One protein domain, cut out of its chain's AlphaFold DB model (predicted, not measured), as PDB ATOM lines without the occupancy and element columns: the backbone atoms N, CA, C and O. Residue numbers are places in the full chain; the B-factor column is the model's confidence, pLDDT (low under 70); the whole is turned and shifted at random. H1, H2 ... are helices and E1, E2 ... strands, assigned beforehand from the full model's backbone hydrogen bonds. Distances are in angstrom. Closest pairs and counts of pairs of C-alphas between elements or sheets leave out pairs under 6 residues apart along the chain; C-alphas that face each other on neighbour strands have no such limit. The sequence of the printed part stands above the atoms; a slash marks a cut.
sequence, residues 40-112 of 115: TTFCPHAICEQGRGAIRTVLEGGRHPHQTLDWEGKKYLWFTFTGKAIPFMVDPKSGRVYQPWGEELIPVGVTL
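This is residues 40 to 112 of the 115 residues of an uncharacterized protein of Microgenomates group bacterium GW2011_GWF1_46_12 (UniProt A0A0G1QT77). One strongly twisted antiparallel sheet of five strands curls round a single helix, H1, which packs on one of its faces, chiefly beside the edge strand E5. The strands follow one another as a run of hairpins, and the edge strand E5 bends along its length. The printed part has 73 residues, with one named helix followed by five named strands, H1 E1 E2 E3 E4 E5, and the sheet's order is E1 - E2 - E3 - E4 - E5. The class is mixed, helices and strands, and the whole is compact, with a radius of gyration of the C-alphas of 11.3 A and spans of 34 by 25 by 24 A.

In the sheet, E1 is residues 67 to 71, 12.4 A from first to last C-alpha, and E2 is residues 74 to 79, 16.1 A. E3, residues 84 to 90, measures 19.3 A and ends at C-alpha 90, (251.255, 275.127, 303.076). E4 is residues 96 to 101, 15.9 A. E5, residues 104 to 111, is the longest strand by residues, measures 18.3 A and ends at C-alpha 111, (243.342, 276.714, 304.782). H1, residues 49 to 59, begins at C-alpha 49, (237.470, 263.463, 295.882), and measures 15.2 A.

The five strands form a meander, each strand the antiparallel neighbour of the one before. E1 and E2 are a hairpin at 147 degrees, with N 69 and O 76 2.9 A apart, within hydrogen-bond range. E2 and E3, a hairpin at 140 degrees, have N 86 and O 77 within range at 2.8 A. E3 is staggered: it pairs with E2 over residues 84 to 88 and with E4 over residues 89 to 90. In the hairpin of E3 and E4, at 131 degrees, N 89 and O 98 are within range at 2.8 A. In the hairpin of E4 and E5, at 150 degrees, N 99 and O 106 are within range at 2.9 A. E5 bends by 63 degrees at residue 108. H1 is on the sheet, in two layers, a helix on one face of a sheet. It touches E5, the closest C-alphas being those of Arg 52 and Val 108, 5.5 A apart. H1 and E4 are near each other, with 7 pairs of C-alphas within 10 A. In H1 every O i to N i+4 pair is within hydrogen-bond range. E1 and E5, the edge strands, are apart.

The two C-alphas farthest apart, those of Thr 40 and Lys 93, are 35.1 A from each other. The printed part has no cut. The links between successive strands are tight, and that from H1 to E1 is short. The mean pLDDT of the printed part is 75.9; residues 40 to 44, 48 to 50, 61 to 65, 71, 73 and 80 to 84 of the model are under 70.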
ATOM      1  N   THR A  40     238.576 251.807 305.301       39.84
ATOM      2  CA  THR A  40     239.077 250.824 304.327       39.84
ATOM      3  C   THR A  40     238.933 251.310 302.869       39.84
ATOM      4  O   THR A  40     239.032 250.521 301.936       39.84
ATOM      5  N   THR A  41     238.727 252.615 302.622       48.38
ATOM      6  CA  THR A  41     238.363 253.168 301.299       48.38
ATOM      7  C   THR A  41     239.022 254.501 300.925       48.38
ATOM      8  O   THR A  41     238.674 255.066 299.889       48.38
ATOM      9  N   PHE A  42     239.958 255.047 301.712       54.38
ATOM     10  CA  PHE A  42     240.480 256.385 301.411       54.38
ATOM     11  C   PHE A  42     241.719 256.355 300.508       54.38
ATOM     12  O   PHE A  42     242.685 255.624 300.725       54.38
ATOM     13  N   CYS A  43     241.692 257.190 299.475       66.56
ATOM     14  CA  CYS A  43     242.858 257.458 298.650       66.56
ATOM     15  C   CYS A  43     243.812 258.395 299.419       66.56
ATOM     16  O   CYS A  43     243.357 259.389 299.970       66.56
ATOM     17  N   PRO A  44     245.131 258.172 299.448       67.19
ATOM     18  CA  PRO A  44     246.065 259.119 300.058       67.19
ATOM     19  C   PRO A  44     246.361 260.336 299.160       67.19
ATOM     20  O   PRO A  44     247.252 261.124 299.467       67.19
ATOM     21  N   HIS A  45     245.663 260.495 298.031       70.69
ATOM     22  CA  HIS A  45     245.948 261.530 297.042       70.69
ATOM     23  C   HIS A  45     244.776 262.506 296.862       70.69
ATOM     24  O   HIS A  45     243.637 262.097 296.634       70.69
ATOM     25  N   ALA A  46     245.061 263.809 296.881       76.75
ATOM     26  CA  ALA A  46     244.119 264.910 296.674       76.75
ATOM     27  C   ALA A  46     243.582 264.998 295.231       76.75
ATOM     28  O   ALA A  46     242.676 265.794 294.948       76.75
ATOM     29  N   ILE A  47     244.127 264.181 294.321       72.88
ATOM     30  CA  ILE A  47     243.703 264.078 292.919       72.88
ATOM     31  C   ILE A  47     242.268 263.556 292.777       72.88
ATOM     32  O   ILE A  47     241.579 263.948 291.842       72.88
ATOM     33  N   CYS A  48     241.786 262.719 293.704       67.50
ATOM     34  CA  CYS A  48     240.398 262.257 293.711       67.50
ATOM     35  C   CYS A  48     239.652 262.762 294.951       67.50
ATOM     36  O   CYS A  48     240.251 263.026 295.994       67.50
ATOM     37  N   GLU A  49     238.328 262.885 294.840       67.25
ATOM     38  CA  GLU A  49     237.470 263.463 295.882       67.25
ATOM     39  C   GLU A  49     237.606 262.753 297.234       67.25
ATOM     40  O   GLU A  49     237.724 263.413 298.263       67.25
ATOM     41  N   GLN A  50     237.673 261.418 297.232       67.88
ATOM     42  CA  GLN A  50     237.826 260.630 298.459       67.88
ATOM     43  C   GLN A  50     239.141 260.937 299.176       67.88
ATOM     44  O   GLN A  50     239.156 261.106 300.394       67.88
ATOM     45  N   GLY A  51     240.245 261.036 298.431       73.50
ATOM     46  CA  GLY A  51     241.534 261.313 299.046       73.50
ATOM     47  C   GLY A  51     241.717 262.759 299.449       73.50
ATOM     48  O   GLY A  51     242.238 263.043 300.525       73.50
ATOM     49  N   ARG A  52     241.166 263.682 298.663       77.38
ATOM     50  CA  ARG A  52     241.057 265.086 299.053       77.38
ATOM     51  C   ARG A  52     240.259 265.249 300.344       77.38
ATOM     52  O   ARG A  52     240.707 265.955 301.239       77.38
ATOM     53  N   GLY A  53     239.116 264.570 300.456       75.44
ATOM     54  CA  GLY A  53     238.278 264.570 301.652       75.44
ATOM     55  C   GLY A  53     239.020 264.051 302.880       75.44
ATOM     56  O   GLY A  53     238.995 264.703 303.918       75.44
ATOM     57  N   ALA A  54     239.746 262.939 302.744       73.38
ATOM     58  CA  ALA A  54     240.528 262.370 303.838       73.38
ATOM     59  C   ALA A  54     241.658 263.298 304.301       73.38
ATOM     60  O   ALA A  54     241.763 263.585 305.492       73.38
ATOM     61  N   ILE A  55     242.468 263.818 303.372       78.31
ATOM     62  CA  ILE A  55     243.554 264.751 303.708       78.31
ATOM     63  C   ILE A  55     242.974 266.018 304.348       78.31
ATOM     64  O   ILE A  55     243.512 266.493 305.346       78.31
ATOM     65  N   ARG A  56     241.848 266.535 303.832       80.81
ATOM     66  CA  ARG A  56     241.149 267.675 304.430       80.81
ATOM     67  C   ARG A  56     240.759 267.397 305.875       80.81
ATOM     68  O   ARG A  56     241.144 268.160 306.752       80.81
ATOM     69  N   THR A  57     240.044 266.300 306.121       76.31
ATOM     70  CA  THR A  57     239.605 265.924 307.468       76.31
ATOM     71  C   THR A  57     240.787 265.830 308.420       76.31
ATOM     72  O   THR A  57     240.695 266.320 309.533       76.31
ATOM     73  N   VAL A  58     241.907 265.255 307.990       75.75
ATOM     74  CA  VAL A  58     243.113 265.121 308.817       75.75
ATOM     75  C   VAL A  58     243.698 266.486 309.178       75.75
ATOM     76  O   VAL A  58     243.947 266.756 310.351       75.75
ATOM     77  N   LEU A  59     243.872 267.361 308.186       80.50
ATOM     78  CA  LEU A  59     244.457 268.691 308.369       80.50
ATOM     79  C   LEU A  59     243.554 269.647 309.156       80.50
ATOM     80  O   LEU A  59     244.057 270.482 309.901       80.50
ATOM     81  N   GLU A  60     242.235 269.510 309.038       79.88
ATOM     82  CA  GLU A  60     241.248 270.242 309.846       79.88
ATOM     83  C   GLU A  60     241.170 269.726 311.299       79.88
ATOM     84  O   GLU A  60     240.325 270.172 312.074       79.88
ATOM     85  N   GLY A  61     242.052 268.800 311.695       66.81
ATOM     86  CA  GLY A  61     242.107 268.238 313.046       66.81
ATOM     87  C   GLY A  61     241.084 267.127 313.298       66.81
ATOM     88  O   GLY A  61     240.743 266.843 314.444       66.81
ATOM     89  N   GLY A  62     240.564 266.508 312.240       62.19
ATOM     90  CA  GLY A  62     239.601 265.414 312.296       62.19
ATOM     91  C   GLY A  62     240.143 264.131 312.932       62.19
ATOM     92  O   GLY A  62     241.314 264.000 313.287       62.19
ATOM     93  N   ARG A  63     239.247 263.147 313.089       56.53
ATOM     94  CA  ARG A  63     239.487 261.892 313.819       56.53
ATOM     95  C   ARG A  63     240.354 260.899 313.038       56.53
ATOM     96  O   ARG A  63     239.873 259.837 312.677       56.53
ATOM     97  N   HIS A  64     241.631 261.196 312.817       58.56
ATOM     98  CA  HIS A  64     242.606 260.177 312.420       58.56
ATOM     99  C   HIS A  64     243.957 260.444 313.088       58.56
ATOM    100  O   HIS A  64     244.528 261.520 312.886       58.56
ATOM    101  N   PRO A  65     244.491 259.483 313.867       62.34
ATOM    102  CA  PRO A  65     245.837 259.584 314.408       62.34
ATOM    103  C   PRO A  65     246.841 259.737 313.266       62.34
ATOM    104  O   PRO A  65     246.983 258.853 312.420       62.34
ATOM    105  N   HIS A  66     247.521 260.874 313.243       72.44
ATOM    106  CA  HIS A  66     248.592 261.166 312.308       72.44
ATOM    107  C   HIS A  66     249.704 261.902 313.045       72.44
ATOM    108  O   HIS A  66     249.475 262.540 314.074       72.44
ATOM    109  N   GLN A  67     250.912 261.801 312.513       75.00
ATOM    110  CA  GLN A  67     252.032 262.627 312.935       75.00
ATOM    111  C   GLN A  67     252.379 263.573 311.797       75.00
ATOM    112  O   GLN A  67     252.394 263.168 310.635       75.00
ATOM    113  N   THR A  68     252.669 264.823 312.130       77.06
ATOM    114  CA  THR A  68     253.286 265.738 311.175       77.06
ATOM    115  C   THR A  68     254.791 265.567 311.280       77.06
ATOM    116  O   THR A  68     255.349 265.688 312.369       77.06
ATOM    117  N   LEU A  69     255.431 265.262 310.157       76.75
ATOM    118  CA  LEU A  69     256.879 265.153 310.048       76.75
ATOM    119  C   LEU A  69     257.393 266.285 309.160       76.75
ATOM    120  O   LEU A  69     256.802 266.568 308.119       76.75
ATOM    121  N   ASP A  70     258.509 266.887 309.549       77.56
ATOM    122  CA  ASP A  70     259.279 267.801 308.712       77.56
ATOM    123  C   ASP A  70     260.540 267.063 308.235       77.56
ATOM    124  O   ASP A  70     261.346 266.611 309.049       77.56
ATOM    125  N   TRP A  71     260.712 266.919 306.920       69.50
ATOM    126  CA  TRP A  71     261.883 266.277 306.315       69.50
ATOM    127  C   TRP A  71     262.321 267.053 305.068       69.50
ATOM    128  O   TRP A  71     261.509 267.329 304.190       69.50
ATOM    129  N   GLU A  72     263.593 267.467 305.023       75.62
ATOM    130  CA  GLU A  72     264.169 268.277 303.929       75.62
ATOM    131  C   GLU A  72     263.361 269.551 303.601       75.62
ATOM    132  O   GLU A  72     263.216 269.948 302.446       75.62
ATOM    133  N   GLY A  73     262.791 270.196 304.624       69.94
ATOM    134  CA  GLY A  73     261.966 271.399 304.455       69.94
ATOM    135  C   GLY A  73     260.571 271.142 303.870       69.94
ATOM    136  O   GLY A  73     259.841 272.093 303.596       69.94
ATOM    137  N   LYS A  74     260.181 269.875 303.692       70.88
ATOM    138  CA  LYS A  74     258.833 269.455 303.297       70.88
ATOM    139  C   LYS A  74     258.082 268.891 304.496       70.88
ATOM    140  O   LYS A  74     258.667 268.228 305.352       70.88
ATOM    141  N   LYS A  75     256.768 269.118 304.522       80.06
ATOM    142  CA  LYS A  75     255.879 268.562 305.542       80.06
ATOM    143  C   LYS A  75     255.221 267.286 305.046       80.06
ATOM    144  O   LYS A  75     254.831 267.184 303.882       80.06
ATOM    145  N   TYR A  76     255.064 266.325 305.945       77.62
ATOM    146  CA  TYR A  76     254.436 265.041 305.674       77.62
ATOM    147  C   TYR A  76     253.400 264.719 306.744       77.62
ATOM    148  O   TYR A  76     253.631 264.947 307.929       77.62
ATOM    149  N   LEU A  77     252.273 264.149 306.329       78.06
ATOM    150  CA  LEU A  77     251.327 263.483 307.217       78.06
ATOM    151  C   LEU A  77     251.678 261.999 307.253       78.06
ATOM    152  O   LEU A  77     251.543 261.305 306.245       78.06
ATOM    153  N   TRP A  78     252.141 261.516 308.399       71.56
ATOM    154  CA  TRP A  78     252.391 260.102 308.638       71.56
ATOM    155  C   TRP A  78     251.178 259.442 309.277       71.56
ATOM    156  O   TRP A  78     250.779 259.780 310.393       71.56
ATOM    157  N   PHE A  79     250.618 258.465 308.577       70.69
ATOM    158  CA  PHE A  79     249.482 257.680 309.036       70.69
ATOM    159  C   PHE A  79     249.977 256.331 309.547       70.69
ATOM    160  O   PHE A  79     250.274 255.439 308.756       70.69
ATOM    161  N   THR A  80     250.035 256.153 310.867       65.50
ATOM    162  CA  THR A  80     250.583 254.931 311.490       65.50
ATOM    163  C   THR A  80     249.824 253.669 311.088       65.50
ATOM    164  O   THR A  80     250.436 252.629 310.879       65.50
ATOM    165  N   PHE A  81     248.505 253.766 310.913       59.81
ATOM    166  CA  PHE A  81     247.660 252.640 310.516       59.81
ATOM    167  C   PHE A  81     247.824 252.231 309.045       59.81
ATOM    168  O   PHE A  81     247.480 251.108 308.694       59.81
ATOM    169  N   THR A  82     248.347 253.113 308.183       60.66
ATOM    170  CA  THR A  82     248.682 252.762 306.790       60.66
ATOM    171  C   THR A  82     250.180 252.628 306.550       60.66
ATOM    172  O   THR A  82     250.571 252.177 305.481       60.66
ATOM    173  N   GLY A  83     251.028 253.047 307.490       62.81
ATOM    174  CA  GLY A  83     252.471 253.125 307.278       62.81
ATOM    175  C   GLY A  83     252.857 254.011 306.088       62.81
ATOM    176  O   GLY A  83     253.862 253.739 305.433       62.81
ATOM    177  N   LYS A  84     252.046 255.025 305.751       66.31
ATOM    178  CA  LYS A  84     252.305 255.935 304.625       66.31
ATOM    179  C   LYS A  84     252.565 257.357 305.092       66.31
ATOM    180  O   LYS A  84     251.839 257.893 305.930       66.31
ATOM    181  N   ALA A  85     253.570 257.971 304.471       70.88
ATOM    182  CA  ALA A  85     253.833 259.401 304.531       70.88
ATOM    183  C   ALA A  85     253.194 260.066 303.312       70.88
ATOM    184  O   ALA A  85     253.426 259.646 302.179       70.88
ATOM    185  N   ILE A  86     252.408 261.111 303.540       77.75
ATOM    186  CA  ILE A  86     251.792 261.897 302.477       77.75
ATOM    187  C   ILE A  86     252.407 263.294 302.501       77.75
ATOM    188  O   ILE A  86     252.223 263.994 303.498       77.75
ATOM    189  N   PRO A  87     253.120 263.724 301.447       81.31
ATOM    190  CA  PRO A  87     253.673 265.066 301.406       81.31
ATOM    191  C   PRO A  87     252.551 266.099 301.282       81.31
ATOM    192  O   PRO A  87     251.572 265.899 300.559       81.31
ATOM    193  N   PHE A  88     252.722 267.233 301.946       87.12
ATOM    194  CA  PHE A  88     251.891 268.410 301.755       87.12
ATOM    195  C   PHE A  88     252.728 269.683 301.865       87.12
ATOM    196  O   PHE A  88     253.808 269.712 302.454       87.12
ATOM    197  N   MET A  89     252.211 270.758 301.287       89.25
ATOM    198  CA  MET A  89     252.783 272.090 301.378       89.25
ATOM    199  C   MET A  89     251.713 273.078 301.797       89.25
ATOM    200  O   MET A  89     250.567 272.988 301.364       89.25
ATOM    201  N   VAL A  90     252.108 274.028 302.634       89.00
ATOM    202  CA  VAL A  90     251.255 275.127 303.076       89.00
ATOM    203  C   VAL A  90     251.815 276.396 302.458       89.00
ATOM    204  O   VAL A  90     252.989 276.702 302.658       89.00
ATOM    205  N   ASP A  91     250.999 277.120 301.699       88.81
ATOM    206  CA  ASP A  91     251.370 278.450 301.230       88.81
ATOM    207  C   ASP A  91     251.513 279.374 302.453       88.81
ATOM    208  O   ASP A  91     250.524 279.614 303.151       88.81
ATOM    209  N   PRO A  92     252.709 279.920 302.727       85.75
ATOM    210  CA  PRO A  92     252.942 280.730 303.917       85.75
ATOM    211  C   PRO A  92     252.175 282.060 303.908       85.75
ATOM    212  O   PRO A  92     251.994 282.653 304.967       85.75
ATOM    213  N   LYS A  93     251.719 282.550 302.749       88.44
ATOM    214  CA  LYS A  93     250.949 283.800 302.648       88.44
ATOM    215  C   LYS A  93     249.463 283.575 302.872       88.44
ATOM    216  O   LYS A  93     248.816 284.382 303.530       88.44
ATOM    217  N   SER A  94     248.917 282.517 302.278       91.00
ATOM    218  CA  SER A  94     247.472 282.274 302.271       91.00
ATOM    219  C   SER A  94     247.013 281.190 303.245       91.00
ATOM    220  O   SER A  94     245.816 281.077 303.483       91.00
ATOM    221  N   GLY A  95     247.929 280.375 303.775       89.62
ATOM    222  CA  GLY A  95     247.620 279.198 304.591       89.62
ATOM    223  C   GLY A  95     247.030 278.028 303.796       89.62
ATOM    224  O   GLY A  95     246.688 276.999 304.378       89.62
ATOM    225  N   ARG A  96     246.870 278.162 302.473       91.94
ATOM    226  CA  ARG A  96     246.271 277.123 301.623       91.94
ATOM    227  C   ARG A  96     247.157 275.890 301.564       91.94
ATOM    228  O   ARG A  96     248.370 276.004 301.388       91.94
ATOM    229  N   VAL A  97     246.536 274.718 301.658       90.62
ATOM    230  CA  VAL A  97     247.243 273.437 301.635       90.62
ATOM    231  C   VAL A  97     247.156 272.763 300.271       90.62
ATOM    232  O   VAL A  97     246.082 272.642 299.670       90.62
ATOM    233  N   TYR A  98     248.304 272.271 299.825       91.31
ATOM    234  CA  TYR A  98     248.503 271.568 298.569       91.31
ATOM    235  C   TYR A  98     249.160 270.217 298.821       91.31
ATOM    236  O   TYR A  98     250.031 270.095 299.681       91.31
ATOM    237  N   GLN A  99     248.784 269.210 298.043       87.50
ATOM    238  CA  GLN A  99     249.556 267.981 297.921       87.50
ATOM    239  C   GLN A  99     250.426 268.064 296.658       87.50
ATOM    240  O   GLN A  99     249.877 268.267 295.573       87.50
ATOM    241  N   PRO A 100     251.753 267.882 296.766       83.25
ATOM    242  CA  PRO A 100     252.614 267.708 295.603       83.25
ATOM    243  C   PRO A 100     252.285 266.412 294.850       83.25
ATOM    244  O   PRO A 100     252.197 265.345 295.463       83.25
ATOM    245  N   TRP A 101     252.145 266.494 293.529       79.06
ATOM    246  CA  TRP A 101     251.951 265.355 292.633       79.06
ATOM    247  C   TRP A 101     252.785 265.550 291.362       79.06
ATOM    248  O   TRP A 101     252.407 266.302 290.467       79.06
ATOM    249  N   GLY A 102     253.948 264.897 291.288       79.44
ATOM    250  CA  GLY A 102     254.927 265.192 290.237       79.44
ATOM    251  C   GLY A 102     255.405 266.645 290.329       79.44
ATOM    252  O   GLY A 102     255.882 267.066 291.381       79.44
ATOM    253  N   GLU A 103     255.246 267.403 289.243       81.81
ATOM    254  CA  GLU A 103     255.561 268.842 289.178       81.81
ATOM    255  C   GLU A 103     254.366 269.742 289.548       81.81
ATOM    256  O   GLU A 103     254.494 270.964 289.602       81.81
ATOM    257  N   GLU A 104     253.199 269.155 289.830       81.69
ATOM    258  CA  GLU A 104     251.966 269.892 290.100       81.69
ATOM    259  C   GLU A 104     251.656 270.004 291.595       81.69
ATOM    260  O   GLU A 104     251.963 269.122 292.404       81.69
ATOM    261  N   LEU A 105     250.973 271.093 291.960       86.50
ATOM    262  CA  LEU A 105     250.435 271.315 293.300       86.50
ATOM    263  C   LEU A 105     248.921 271.187 293.282       86.50
ATOM    264  O   LEU A 105     248.207 272.075 292.816       86.50
ATOM    265  N   ILE A 106     248.426 270.088 293.840       87.94
ATOM    266  CA  ILE A 106     247.000 269.787 293.852       87.94
ATOM    267  C   ILE A 106     246.373 270.412 295.099       87.94
ATOM    268  O   ILE A 106     246.755 270.048 296.216       87.94
ATOM    269  N   PRO A 107     245.411 271.343 294.963       90.25
ATOM    270  CA  PRO A 107     244.778 271.960 296.117       90.25
ATOM    271  C   PRO A 107     243.980 270.920 296.909       90.25
ATOM    272  O   PRO A 107     243.120 270.220 296.370       90.25
ATOM    273  N   VAL A 108     244.232 270.855 298.217       87.25
ATOM    274  CA  VAL A 108     243.479 269.987 299.135       87.25
ATOM    275  C   VAL A 108     242.118 270.605 299.475       87.25
ATOM    276  O   VAL A 108     241.155 269.893 299.743       87.25
ATOM    277  N   GLY A 109     242.012 271.936 299.418       88.69
ATOM    278  CA  GLY A 109     240.798 272.662 299.803       88.69
ATOM    279  C   GLY A 109     240.704 272.937 301.306       88.69
ATOM    280  O   GLY A 109     239.600 273.084 301.818       88.69
ATOM    281  N   VAL A 110     241.854 273.006 301.987       87.56
ATOM    282  CA  VAL A 110     241.987 273.448 303.384       87.56
ATOM    283  C   VAL A 110     242.854 274.691 303.449       87.56
ATOM    284  O   VAL A 110     243.825 274.815 302.696       87.56
ATOM    285  N   THR A 111     242.519 275.576 304.384       90.69
ATOM    286  CA  THR A 111     243.342 276.714 304.782       90.69
ATOM    287  C   THR A 111     243.686 276.565 306.257       90.69
ATOM    288  O   THR A 111     242.796 276.588 307.102       90.69
ATOM    289  N   LEU A 112     244.969 276.407 306.567       84.25
ATOM    290  CA  LEU A 112     245.459 276.386 307.939       84.25
ATOM    291  C   LEU A 112     245.840 277.805 308.344       84.25
ATOM    292  O   LEU A 112     246.582 278.485 307.636       84.25
TER     293      LEU A 112